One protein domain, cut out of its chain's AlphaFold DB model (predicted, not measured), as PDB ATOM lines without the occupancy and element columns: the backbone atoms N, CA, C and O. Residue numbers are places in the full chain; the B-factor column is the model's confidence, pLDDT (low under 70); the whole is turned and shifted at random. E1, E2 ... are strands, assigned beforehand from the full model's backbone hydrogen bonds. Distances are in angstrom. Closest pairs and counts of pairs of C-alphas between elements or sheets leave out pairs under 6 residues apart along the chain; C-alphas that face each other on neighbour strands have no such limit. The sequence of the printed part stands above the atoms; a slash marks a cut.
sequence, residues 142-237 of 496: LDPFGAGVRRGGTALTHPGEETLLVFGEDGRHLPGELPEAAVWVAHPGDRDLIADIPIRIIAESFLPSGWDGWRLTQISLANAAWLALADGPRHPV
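AT A GLANCE: This is residues 142 to 237 of the 496 residues of an uncharacterized protein of Acrocarpospora corrugata (UniProt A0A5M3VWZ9). Little of the domain is regular structure: a strongly twisted four-strand sheet, the ribbon E4 and E7 towards one end, E1 at the other. The 96 printed residues include seven named strands, E1 to E7, holding 34 residues, class all strand. The sheet runs E2, E3, E6, E5, antiparallel. The whole is compact, radius of gyration of the C-alphas 12.5 A, spans 34 by 28 by 21 A.

HOW THE PARTS SIT: E3, residues 182 to 188, is antiparallel to E6, residues 214 to 220, N 185 to O 217 2.8 A. E2, residues 165 to 168, and E5, residues 200 to 205, are edge strands. E4, residues 193 to 195, and E7, residues 226 to 229, are antiparallel, N 194 to O 228 2.8 A.

IN THESE COORDINATES: E3 is 19.5 A long. E1, residues 148 to 150, pairs with no named strand and begins at C-alpha 148 (90.313, -17.501, 27.123). E7 ends at C-alpha 229 (105.934, -1.546, 21.665).

THE WHOLE: The printed part has no cut; links E1 to E2 and E2 to E3 are long. In the printed part 30 residues have pLDDT under 70, among them residues 142 to 163 and residues 207 to 212.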
ATOM      1  N   LEU A 142      95.450 -19.418  22.439       60.00
ATOM      2  CA  LEU A 142      94.225 -18.611  22.581       60.00
ATOM      3  C   LEU A 142      93.018 -19.347  21.983       60.00
ATOM      4  O   LEU A 142      93.037 -19.696  20.809       60.00
ATOM      5  N   ASP A 143      91.946 -19.551  22.764       53.34
ATOM      6  CA  ASP A 143      90.690 -20.126  22.257       53.34
ATOM      7  C   ASP A 143      89.783 -19.023  21.666       53.34
ATOM      8  O   ASP A 143      89.320 -18.147  22.411       53.34
ATOM      9  N   PRO A 144      89.486 -19.052  20.354       42.97
ATOM     10  CA  PRO A 144      88.745 -17.994  19.669       42.97
ATOM     11  C   PRO A 144      87.245 -17.921  20.001       42.97
ATOM     12  O   PRO A 144      86.576 -16.993  19.552       42.97
ATOM     13  N   PHE A 145      86.690 -18.848  20.795       42.09
ATOM     14  CA  PHE A 145      85.246 -18.900  21.087       42.09
ATOM     15  C   PHE A 145      84.868 -18.623  22.552       42.09
ATOM     16  O   PHE A 145      83.771 -18.970  22.989       42.09
ATOM     17  N   GLY A 146      85.734 -17.934  23.307       34.50
ATOM     18  CA  GLY A 146      85.356 -17.303  24.582       34.50
ATOM     19  C   GLY A 146      85.736 -18.059  25.859       34.50
ATOM     20  O   GLY A 146      85.265 -17.692  26.932       34.50
ATOM     21  N   ALA A 147      86.605 -19.073  25.780       35.56
ATOM     22  CA  ALA A 147      87.163 -19.745  26.962       35.56
ATOM     23  C   ALA A 147      88.488 -19.129  27.468       35.56
ATOM     24  O   ALA A 147      89.027 -19.586  28.476       35.56
ATOM     25  N   GLY A 148      89.016 -18.099  26.795       51.53
ATOM     26  CA  GLY A 148      90.313 -17.501  27.123       51.53
ATOM     27  C   GLY A 148      91.503 -18.364  26.688       51.53
ATOM     28  O   GLY A 148      91.426 -19.115  25.716       51.53
ATOM     29  N   VAL A 149      92.632 -18.221  27.386       47.38
ATOM     30  CA  VAL A 149      93.888 -18.933  27.096       47.38
ATOM     31  C   VAL A 149      93.792 -20.397  27.543       47.38
ATOM     32  O   VAL A 149      93.547 -20.672  28.719       47.38
ATOM     33  N   ARG A 150      94.030 -21.352  26.639       42.50
ATOM     34  CA  ARG A 150      94.123 -22.785  26.955       42.50
ATOM     35  C   ARG A 150      95.579 -23.231  27.105       42.50
ATOM     36  O   ARG A 150      96.489 -22.723  26.464       42.50
ATOM     37  N   ARG A 151      95.804 -24.236  27.960       41.38
ATOM     38  CA  ARG A 151      97.083 -24.956  28.043       41.38
ATOM     39  C   ARG A 151      97.154 -25.998  26.916       41.38
ATOM     40  O   ARG A 151      96.640 -27.099  27.092       41.38
ATOM     41  N   GLY A 152      97.845 -25.675  25.817       33.62
ATOM     42  CA  GLY A 152      98.547 -26.668  24.988       33.62
ATOM     43  C   GLY A 152      98.330 -26.633  23.467       33.62
ATOM     44  O   GLY A 152      97.273 -27.023  22.992       33.62
ATOM     45  N   GLY A 153      99.422 -26.368  22.728       36.62
ATOM     46  CA  GLY A 153      99.594 -26.646  21.292       36.62
ATOM     47  C   GLY A 153     100.613 -25.710  20.619       36.62
ATOM     48  O   GLY A 153     100.297 -24.566  20.350       36.62
ATOM     49  N   THR A 154     101.843 -26.182  20.350       41.28
ATOM     50  CA  THR A 154     103.051 -25.395  19.959       41.28
ATOM     51  C   THR A 154     103.430 -24.281  20.941       41.28
ATOM     52  O   THR A 154     102.969 -23.150  20.873       41.28
ATOM     53  N   ALA A 155     104.305 -24.632  21.881       40.75
ATOM     54  CA  ALA A 155     104.699 -23.786  22.991       40.75
ATOM     55  C   ALA A 155     105.532 -22.560  22.577       40.75
ATOM     56  O   ALA A 155     106.669 -22.713  22.139       40.75
ATOM     57  N   LEU A 156     105.010 -21.352  22.808       45.16
ATOM     58  CA  LEU A 156     105.837 -20.153  22.963       45.16
ATOM     59  C   LEU A 156     106.135 -19.983  24.453       45.16
ATOM     60  O   LEU A 156     105.302 -19.499  25.216       45.16
ATOM     61  N   THR A 157     107.306 -20.446  24.886       46.59
ATOM     62  CA  THR A 157     107.918 -19.988  26.141       46.59
ATOM     63  C   THR A 157     108.224 -18.500  26.027       46.59
ATOM     64  O   THR A 157     108.579 -18.060  24.936       46.59
ATOM     65  N   HIS A 158     108.094 -17.767  27.142       43.19
ATOM     66  CA  HIS A 158     108.400 -16.337  27.282       43.19
ATOM     67  C   HIS A 158     109.590 -15.974  26.380       43.19
ATOM     68  O   HIS A 158     110.725 -16.361  26.681       43.19
ATOM     69  N   PRO A 159     109.370 -15.301  25.237       51.00
ATOM     70  CA  PRO A 159     110.489 -14.669  24.574       51.00
ATOM     71  C   PRO A 159     110.958 -13.596  25.562       51.00
ATOM     72  O   PRO A 159     110.128 -13.081  26.306       51.00
ATOM     73  N   GLY A 160     112.257 -13.332  25.702       50.91
ATOM     74  CA  GLY A 160     112.758 -12.372  26.702       50.91
ATOM     75  C   GLY A 160     112.000 -11.031  26.704       50.91
ATOM     76  O   GLY A 160     111.196 -10.771  25.809       50.91
ATOM     77  N   GLU A 161     112.273 -10.169  27.689       47.19
ATOM     78  CA  GLU A 161     111.616  -8.868  27.990       47.19
ATOM     79  C   GLU A 161     111.333  -7.921  26.784       47.19
ATOM     80  O   GLU A 161     110.649  -6.906  26.899       47.19
ATOM     81  N   GLU A 162     111.821  -8.264  25.597       49.16
ATOM     82  CA  GLU A 162     111.790  -7.519  24.347       49.16
ATOM     83  C   GLU A 162     110.605  -7.821  23.402       49.16
ATOM     84  O   GLU A 162     110.505  -7.170  22.361       49.16
ATOM     85  N   THR A 163     109.709  -8.778  23.687       65.75
ATOM     86  CA  THR A 163     108.870  -9.349  22.605       65.75
ATOM     87  C   THR A 163     107.364  -9.118  22.737       65.75
ATOM     88  O   THR A 163     106.699  -9.637  23.627       65.75
ATOM     89  N   LEU A 164     106.821  -8.390  21.762       83.00
ATOM     90  CA  LEU A 164     105.395  -8.289  21.458       83.00
ATOM     91  C   LEU A 164     104.891  -9.606  20.843       83.00
ATOM     92  O   LEU A 164     105.430 -10.052  19.829       83.00
ATOM     93  N   LEU A 165     103.837 -10.204  21.403       86.81
ATOM     94  CA  LEU A 165     103.214 -11.410  20.848       86.81
ATOM     95  C   LEU A 165     101.875 -11.070  20.206       86.81
ATOM     96  O   LEU A 165     101.021 -10.450  20.838       86.81
ATOM     97  N   VAL A 166     101.684 -11.492  18.958       87.62
ATOM     98  CA  VAL A 166     100.473 -11.188  18.190       87.62
ATOM     99  C   VAL A 166      99.815 -12.472  17.715       87.62
ATOM    100  O   VAL A 166     100.483 -13.385  17.233       87.62
ATOM    101  N   PHE A 167      98.494 -12.525  17.826       86.88
ATOM    102  CA  PHE A 167      97.677 -13.672  17.467       86.88
ATOM    103  C   PHE A 167      96.507 -13.231  16.589       86.88
ATOM    104  O   PHE A 167      95.979 -12.127  16.735       86.88
ATOM    105  N   GLY A 168      96.099 -14.090  15.662       82.00
ATOM    106  CA  GLY A 168      94.886 -13.888  14.884       82.00
ATOM    107  C   GLY A 168      93.642 -13.908  15.769       82.00
ATOM    108  O   GLY A 168      93.678 -14.333  16.924       82.00
ATOM    109  N   GLU A 169      92.511 -13.477  15.216       77.31
ATOM    110  CA  GLU A 169      91.205 -13.638  15.867       77.31
ATOM    111  C   GLU A 169      90.873 -15.118  16.129       77.31
ATOM    112  O   GLU A 169      90.186 -15.429  17.093       77.31
ATOM    113  N   ASP A 170      91.441 -16.025  15.325       70.12
ATOM    114  CA  ASP A 170      91.380 -17.481  15.485       70.12
ATOM    115  C   ASP A 170      92.342 -18.039  16.555       70.12
ATOM    116  O   ASP A 170      92.447 -19.254  16.703       70.12
ATOM    117  N   GLY A 171      93.061 -17.170  17.273       71.25
ATOM    118  CA  GLY A 171      93.993 -17.531  18.341       71.25
ATOM    119  C   GLY A 171      95.375 -17.995  17.875       71.25
ATOM    120  O   GLY A 171      96.266 -18.201  18.699       71.25
ATOM    121  N   ARG A 172      95.613 -18.113  16.562       75.81
ATOM    122  CA  ARG A 172      96.908 -18.566  16.029       75.81
ATOM    123  C   ARG A 172      97.980 -17.494  16.158       75.81
ATOM    124  O   ARG A 172      97.756 -16.351  15.772       75.81
ATOM    125  N   HIS A 173      99.178 -17.872  16.599       81.31
ATOM    126  CA  HIS A 173     100.317 -16.953  16.660       81.31
ATOM    127  C   HIS A 173     100.762 -16.466  15.270       81.31
ATOM    128  O   HIS A 173     100.848 -17.241  14.313       81.31
ATOM    129  N   LEU A 174     101.094 -15.177  15.176       82.31
ATOM    130  CA  LEU A 174     101.465 -14.466  13.955       82.31
ATOM    131  C   LEU A 174     102.894 -13.895  14.074       82.31
ATOM    132  O   LEU A 174     103.069 -12.732  14.428       82.31
ATOM    133  N   PRO A 175     103.940 -14.668  13.730       69.88
ATOM    134  CA  PRO A 175     105.342 -14.277  13.935       69.88
ATOM    135  C   PRO A 175     105.902 -13.288  12.889       69.88
ATOM    136  O   PRO A 175     107.111 -13.088  12.819       69.88
ATOM    137  N   GLY A 176     105.067 -12.709  12.023       74.25
ATOM    138  CA  GLY A 176     105.517 -11.939  10.858       74.25
ATOM    139  C   GLY A 176     104.564 -10.811  10.486       74.25
ATOM    140  O   GLY A 176     104.071 -10.100  11.355       74.25
ATOM    141  N   GLU A 177     104.305 -10.627   9.187       79.75
ATOM    142  CA  GLU A 177     103.347  -9.613   8.738       79.75
ATOM    143  C   GLU A 177     101.936  -9.903   9.286       79.75
ATOM    144  O   GLU A 177     101.380 -10.985   9.056       79.75
ATOM    145  N   LEU A 178     101.354  -8.919   9.967       87.75
ATOM    146  CA  LEU A 178     100.061  -8.998  10.649       87.75
ATOM    147  C   LEU A 178      98.898  -8.822   9.660       87.75
ATOM    148  O   LEU A 178      99.055  -8.113   8.675       87.75
ATOM    149  N   PRO A 179      97.718  -9.424   9.857       83.12
ATOM    150  CA  PRO A 179      96.566  -9.201   8.988       83.12
ATOM    151  C   PRO A 179      95.954  -7.808   9.193       83.12
ATOM    152  O   PRO A 179      96.042  -7.222  10.269       83.12
ATOM    153  N   GLU A 180      95.251  -7.309   8.177       80.69
ATOM    154  CA  GLU A 180      94.420  -6.103   8.279       80.69
ATOM    155  C   GLU A 180      93.068  -6.411   8.955       80.69
ATOM    156  O   GLU A 180      91.997  -6.184   8.398       80.69
ATOM    157  N   ALA A 181      93.116  -7.011  10.140       82.19
ATOM    158  CA  ALA A 181      91.947  -7.462  10.884       82.19
ATOM    159  C   ALA A 181      92.130  -7.196  12.384       82.19
ATOM    160  O   ALA A 181      93.139  -6.628  12.812       82.19
ATOM    161  N   ALA A 182      91.136  -7.581  13.183       88.94
ATOM    162  CA  ALA A 182      91.306  -7.640  14.624       88.94
ATOM    163  C   ALA A 182      92.366  -8.696  14.972       88.94
ATOM    164  O   ALA A 182      92.357  -9.802  14.427       88.94
ATOM    165  N   VAL A 183      93.278  -8.347  15.873       90.81
ATOM    166  CA  VAL A 183      94.299  -9.262  16.393       90.81
ATOM    167  C   VAL A 183      94.324  -9.189  17.908       90.81
ATOM    168  O   VAL A 183      94.032  -8.146  18.494       90.81
ATOM    169  N   TRP A 184      94.700 -10.293  18.535       90.94
ATOM    170  CA  TRP A 184      95.027 -10.334  19.952       90.94
ATOM    171  C   TRP A 184      96.505 -10.036  20.145       90.94
ATOM    172  O   TRP A 184      97.352 -10.531  19.404       90.94
ATOM    173  N   VAL A 185      96.816  -9.222  21.143       90.75
ATOM    174  CA  VAL A 185      98.172  -8.771  21.431       90.75
ATOM    175  C   VAL A 185      98.463  -9.001  22.900       90.75
ATOM    176  O   VAL A 185      97.760  -8.458  23.752       90.75
ATOM    177  N   ALA A 186      99.494  -9.796  23.181       88.25
ATOM    178  CA  ALA A 186     100.043  -9.958  24.517       88.25
ATOM    179  C   ALA A 186     101.341  -9.149  24.644       88.25
ATOM    180  O   ALA A 186     102.256  -9.303  23.828       88.25
ATOM    181  N   HIS A 187     101.409  -8.274  25.648       86.00
ATOM    182  CA  HIS A 187     102.565  -7.409  25.893       86.00
ATOM    183  C   HIS A 187     102.758  -7.072  27.381       86.00
ATOM    184  O   HIS A 187     101.792  -7.162  28.139       86.00
ATOM    185  N   PRO A 188     103.959  -6.641  27.811       85.81
ATOM    186  CA  PRO A 188     104.172  -6.105  29.156       85.81
ATOM    187  C   PRO A 188     103.273  -4.890  29.418       85.81
ATOM    188  O   PRO A 188     103.182  -3.977  28.597       85.81
ATOM    189  N   GLY A 189     102.570  -4.888  30.545       83.19
ATOM    190  CA  GLY A 189     101.566  -3.892  30.917       83.19
ATOM    191  C   GLY A 189     102.130  -2.539  31.344       83.19
ATOM    192  O   GLY A 189     101.362  -1.592  31.500       83.19
ATOM    193  N   ASP A 190     103.443  -2.455  31.529       82.50
ATOM    194  CA  ASP A 190     104.228  -1.239  31.750       82.50
ATOM    195  C   ASP A 190     104.735  -0.606  30.440       82.50
ATOM    196  O   ASP A 190     105.337   0.467  30.471       82.50
ATOM    197  N   ARG A 191     104.474  -1.239  29.286       84.44
ATOM    198  CA  ARG A 191     104.869  -0.749  27.963       84.44
ATOM    199  C   ARG A 191     103.657  -0.500  27.079       84.44
ATOM    200  O   ARG A 191     102.805  -1.370  26.895       84.44
ATOM    201  N   ASP A 192     103.632   0.677  26.469       86.75
ATOM    202  CA  ASP A 192     102.552   1.073  25.575       86.75
ATOM    203  C   ASP A 192     102.706   0.465  24.178       86.75
ATOM    204  O   ASP A 192     103.806   0.372  23.616       86.75
ATOM    205  N   LEU A 193     101.566   0.098  23.591       90.56
ATOM    206  CA  LEU A 193     101.462  -0.228  22.174       90.56
ATOM    207  C   LEU A 193     101.440   1.061  21.348       90.56
ATOM    208  O   LEU A 193     100.708   2.004  21.650       90.56
ATOM    209  N   ILE A 194     102.198   1.076  20.254       89.75
ATOM    210  CA  ILE A 194     102.272   2.190  19.306       89.75
ATOM    211  C   ILE A 194     102.061   1.712  17.864       89.75
ATOM    212  O   ILE A 194     102.413   0.592  17.492       89.75
ATOM    213  N   ALA A 195     101.489   2.590  17.043       87.56
ATOM    214  CA  ALA A 195     101.257   2.397  15.612       87.56
ATOM    215  C   ALA A 195     101.387   3.745  14.869       87.56
ATOM    216  O   ALA A 195     101.584   4.792  15.485       87.56
ATOM    217  N   ASP A 196     101.280   3.754  13.535       78.12
ATOM    218  CA  ASP A 196     101.215   5.002  12.749       78.12
ATOM    219  C   ASP A 196      99.879   5.745  12.871       78.12
ATOM    220  O   ASP A 196      99.763   6.874  12.391       78.12
ATOM    221  N   ILE A 197      98.889   5.112  13.494       77.69
ATOM    222  CA  ILE A 197      97.573   5.665  13.799       77.69
ATOM    223  C   ILE A 197      97.237   5.413  15.277       77.69
ATOM    224  O   ILE A 197      97.817   4.511  15.883       77.69
ATOM    225  N   PRO A 198      96.283   6.154  15.869       82.88
ATOM    226  CA  PRO A 198      95.774   5.837  17.201       82.88
ATOM    227  C   PRO A 198      95.227   4.403  17.271       82.88
ATOM    228  O   PRO A 198      94.433   3.994  16.420       82.88
ATOM    229  N   ILE A 199      95.641   3.645  18.290       86.25
ATOM    230  CA  ILE A 199      95.227   2.249  18.476       86.25
ATOM    231  C   ILE A 199      93.804   2.200  19.027       86.25
ATOM    232  O   ILE A 199      93.486   2.818  20.041       86.25
ATOM    233  N   ARG A 200      92.947   1.418  18.367       89.31
ATOM    234  CA  ARG A 200      91.594   1.126  18.842       89.31
ATOM    235  C   ARG A 200      91.567  -0.238  19.524       89.31
ATOM    236  O   ARG A 200      91.649  -1.263  18.844       89.31
ATOM    237  N   ILE A 201      91.393  -0.230  20.843       90.44
ATOM    238  CA  ILE A 201      91.149  -1.430  21.650       90.44
ATOM    239  C   ILE A 201      89.693  -1.868  21.442       90.44
ATOM    240  O   ILE A 201      88.769  -1.057  21.530       90.44
ATOM    241  N   ILE A 202      89.503  -3.138  21.096       89.50
ATOM    242  CA  ILE A 202      88.198  -3.784  20.913       89.50
ATOM    243  C   ILE A 202      87.767  -4.446  22.223       89.50
ATOM    244  O   ILE A 202      86.621  -4.281  22.638       89.50
ATOM    245  N   ALA A 203      88.681  -5.176  22.864       83.00
ATOM    246  CA  ALA A 203      88.434  -5.919  24.093       83.00
ATOM    247  C   ALA A 203      89.732  -6.119  24.889       83.00
ATOM    248  O   ALA A 203      90.826  -6.095  24.327       83.00
ATOM    249  N   GLU A 204      89.597  -6.374  26.187       84.25
ATOM    250  CA  GLU A 204      90.685  -6.801  27.070       84.25
ATOM    251  C   GLU A 204      90.338  -8.169  27.660       84.25
ATOM    252  O   GLU A 204      89.163  -8.490  27.853       84.25
ATOM    253  N   SER A 205      91.350  -8.991  27.915       78.56
ATOM    254  CA  SER A 205      91.182 -10.332  28.472       78.56
ATOM    255  C   SER A 205      92.289 -10.648  29.477       78.56
ATOM    256  O   SER A 205      93.312  -9.965  29.542       78.56
ATOM    257  N   PHE A 206      92.077 -11.690  30.278       70.38
ATOM    258  CA  PHE A 206      93.023 -12.130  31.297       70.38
ATOM    259  C   PHE A 206      93.999 -13.166  30.729       70.38
ATOM    260  O   PHE A 206      93.613 -14.058  29.970       70.38
ATOM    261  N   LEU A 207      95.266 -13.058  31.127       68.25
ATOM    262  CA  LEU A 207      96.294 -14.066  30.864       68.25
ATOM    263  C   LEU A 207      96.321 -15.106  31.999       68.25
ATOM    264  O   LEU A 207      95.913 -14.801  33.122       68.25
ATOM    265  N   PRO A 208      96.772 -16.346  31.734       60.09
ATOM    266  CA  PRO A 208      96.880 -17.376  32.757       60.09
ATOM    267  C   PRO A 208      97.999 -17.054  33.755       60.09
ATOM    268  O   PRO A 208      98.896 -16.254  33.489       60.09
ATOM    269  N   SER A 209      97.985 -17.757  34.887       50.34
ATOM    270  CA  SER A 209      99.040 -17.698  35.904       50.34
ATOM    271  C   SER A 209     100.438 -17.885  35.289       50.34
ATOM    272  O   SER A 209     100.648 -18.853  34.549       50.34
ATOM    273  N   GLY A 210     101.381 -16.996  35.621       57.97
ATOM    274  CA  GLY A 210     102.742 -16.969  35.061       57.97
ATOM    275  C   GLY A 210     102.996 -15.865  34.025       57.97
ATOM    276  O   GLY A 210     104.109 -15.765  33.519       57.97
ATOM    277  N   TRP A 211     101.985 -15.043  33.726       65.81
ATOM    278  CA  TRP A 211     102.063 -13.848  32.872       65.81
ATOM    279  C   TRP A 211     101.799 -12.562  33.672       65.81
ATOM    280  O   TRP A 211     101.245 -11.589  33.164       65.81
ATOM    281  N   ASP A 212     102.150 -12.565  34.957       65.81
ATOM    282  CA  ASP A 212     101.968 -11.411  35.830       65.81
ATOM    283  C   ASP A 212     102.705 -10.188  35.269       65.81
ATOM    284  O   ASP A 212     103.843 -10.272  34.812       65.81
ATOM    285  N   GLY A 213     102.024  -9.041  35.262       72.94
ATOM    286  CA  GLY A 213     102.539  -7.817  34.650       72.94
ATOM    287  C   GLY A 213     102.340  -7.725  33.136       72.94
ATOM    288  O   GLY A 213     102.652  -6.680  32.584       72.94
ATOM    289  N   TRP A 214     101.778  -8.734  32.464       83.06
ATOM    290  CA  TRP A 214     101.410  -8.664  31.045       83.06
ATOM    291  C   TRP A 214      99.920  -8.362  30.849       83.06
ATOM    292  O   TRP A 214      99.076  -8.647  31.700       83.06
ATOM    293  N   ARG A 215      99.587  -7.787  29.696       85.31
ATOM    294  CA  ARG A 215      98.227  -7.494  29.241       85.31
ATOM    295  C   ARG A 215      97.922  -8.271  27.976       85.31
ATOM    296  O   ARG A 215      98.802  -8.450  27.137       85.31
ATOM    297  N   LEU A 216      96.666  -8.684  27.833       87.94
ATOM    298  CA  LEU A 216      96.126  -9.260  26.609       87.94
ATOM    299  C   LEU A 216      94.985  -8.380  26.106       87.94
ATOM    300  O   LEU A 216      93.921  -8.298  26.721       87.94
ATOM    301  N   THR A 217      95.208  -7.733  24.969       90.62
ATOM    302  CA  THR A 217      94.247  -6.805  24.366       90.62
ATOM    303  C   THR A 217      93.938  -7.220  22.943       90.62
ATOM    304  O   THR A 217      94.852  -7.493  22.163       90.62
ATOM    305  N   GLN A 218      92.666  -7.226  22.577       91.06
ATOM    306  CA  GLN A 218      92.257  -7.297  21.186       91.06
ATOM    307  C   GLN A 218      92.251  -5.887  20.612       91.06
ATOM    308  O   GLN A 218      91.570  -5.002  21.134       91.06
ATOM    309  N   ILE A 219      92.975  -5.672  19.521       92.06
ATOM    310  CA  ILE A 219      93.052  -4.374  18.852       92.06
ATOM    311  C   ILE A 219      92.639  -4.495  17.391       92.06
ATOM    312  O   ILE A 219      92.831  -5.523  16.743       92.06
ATOM    313  N   SER A 220      92.085  -3.413  16.853       87.75
ATOM    314  CA  SER A 220      91.816  -3.292  15.424       87.75
ATOM    315  C   SER A 220      93.054  -2.771  14.703       87.75
ATOM    316  O   SER A 220      93.432  -1.618  14.907       87.75
ATOM    317  N   LEU A 221      93.605  -3.555  13.772       86.69
ATOM    318  CA  LEU A 221      94.640  -3.083  12.841       86.69
ATOM    319  C   LEU A 221      94.069  -2.483  11.549       86.69
ATOM    320  O   LEU A 221      94.815  -2.200  10.612       86.69
ATOM    321  N   ALA A 222      92.754  -2.247  11.485       76.88
ATOM    322  CA  ALA A 222      92.140  -1.562  10.355       76.88
ATOM    323  C   ALA A 222      92.800  -0.187  10.140       76.88
ATOM    324  O   ALA A 222      92.710   0.699  10.990       76.88
ATOM    325  N   ASN A 223      93.430  -0.009   8.974       68.62
ATOM    326  CA  ASN A 223      94.198   1.177   8.554       68.62
ATOM    327  C   ASN A 223      95.577   1.390   9.207       68.62
ATOM    328  O   ASN A 223      96.255   2.349   8.819       68.62
ATOM    329  N   ALA A 224      96.005   0.519  10.124       80.50
ATOM    330  CA  ALA A 224      97.352   0.552  10.684       80.50
ATOM    331  C   ALA A 224      98.359  -0.031   9.682       80.50
ATOM    332  O   ALA A 224      98.076  -1.004   8.980       80.50
ATOM    333  N   ALA A 225      99.535   0.577   9.604       74.38
ATOM    334  CA  ALA A 225     100.608   0.185   8.699       74.38
ATOM    335  C   ALA A 225     101.688  -0.639   9.427       74.38
ATOM    336  O   ALA A 225     102.355  -1.481   8.821       74.38
ATOM    337  N   TRP A 226     101.845  -0.429  10.734       84.81
ATOM    338  CA  TRP A 226     102.683  -1.238  11.618       84.81
ATOM    339  C   TRP A 226     102.178  -1.171  13.063       84.81
ATOM    340  O   TRP A 226     101.445  -0.253  13.426       84.81
ATOM    341  N   LEU A 227     102.613  -2.133  13.871       90.06
ATOM    342  CA  LEU A 227     102.384  -2.229  15.310       90.06
ATOM    343  C   LEU A 227     103.726  -2.462  16.019       90.06
ATOM    344  O   LEU A 227     104.557  -3.214  15.511       90.06
ATOM    345  N   ALA A 228     103.962  -1.828  17.163       89.00
ATOM    346  CA  ALA A 228     105.142  -2.073  17.994       89.00
ATOM    347  C   ALA A 228     104.858  -1.783  19.473       89.00
ATOM    348  O   ALA A 228     103.843  -1.173  19.806       89.00
ATOM    349  N   LEU A 229     105.790  -2.167  20.344       89.44
ATOM    350  CA  LEU A 229     105.934  -1.546  21.665       89.44
ATOM    351  C   LEU A 229     106.725  -0.241  21.533       89.44
ATOM    352  O   LEU A 229     107.493  -0.100  20.578       89.44
ATOM    353  N   ALA A 230     106.558   0.691  22.476       82.31
ATOM    354  CA  ALA A 230     107.198   2.014  22.454       82.31
ATOM    355  C   ALA A 230     108.707   1.984  22.110       82.31
ATOM    356  O   ALA A 230     109.161   2.788  21.298       82.31
ATOM    357  N   ASP A 231     109.442   0.992  22.623       78.06
ATOM    358  CA  ASP A 231     110.879   0.773  22.359       78.06
ATOM    359  C   ASP A 231     111.144  -0.609  21.731       78.06
ATOM    360  O   ASP A 231     112.161  -1.248  21.996       78.06
ATOM    361  N   GLY A 232     110.178  -1.140  20.978       77.81
ATOM    362  CA  GLY A 232     110.232  -2.475  20.381       77.81
ATOM    363  C   GLY A 232     110.398  -2.475  18.856       77.81
ATOM    364  O   GLY A 232     110.215  -1.446  18.194       77.81
ATOM    365  N   PRO A 233     110.709  -3.641  18.261       77.62
ATOM    366  CA  PRO A 233     110.716  -3.803  16.812       77.62
ATOM    367  C   PRO A 233     109.314  -3.592  16.219       77.62
ATOM    368  O   PRO A 233     108.293  -3.882  16.842       77.62
ATOM    369  N   ARG A 234     109.259  -3.082  14.983       85.06
ATOM    370  CA  ARG A 234     107.997  -2.829  14.270       85.06
ATOM    371  C   ARG A 234     107.528  -4.061  13.504       85.06
ATOM    372  O   ARG A 234     108.250  -4.571  12.650       85.06
ATOM    373  N   HIS A 235     106.281  -4.453  13.732       84.69
ATOM    374  CA  HIS A 235     105.581  -5.526  13.032       84.69
ATOM    375  C   HIS A 235     104.693  -4.932  11.922       84.69
ATOM    376  O   HIS A 235     103.753  -4.195  12.223       84.69
ATOM    377  N   PRO A 236     104.975  -5.191  10.633       82.19
ATOM    378  CA  PRO A 236     104.210  -4.621   9.518       82.19
ATOM    379  C   PRO A 236     102.828  -5.278   9.351       82.19
ATOM    380  O   PRO A 236     102.675  -6.468   9.615       82.19
ATOM    381  N   VAL A 237     101.835  -4.534   8.844       83.62
ATOM    382  CA  VAL A 237     100.475  -5.045   8.555       83.62
ATOM    383  C   VAL A 237     100.289  -5.324   7.051       83.62
ATOM    384  O   VAL A 237     100.455  -4.442   6.206       83.62
TER     385      VAL A 237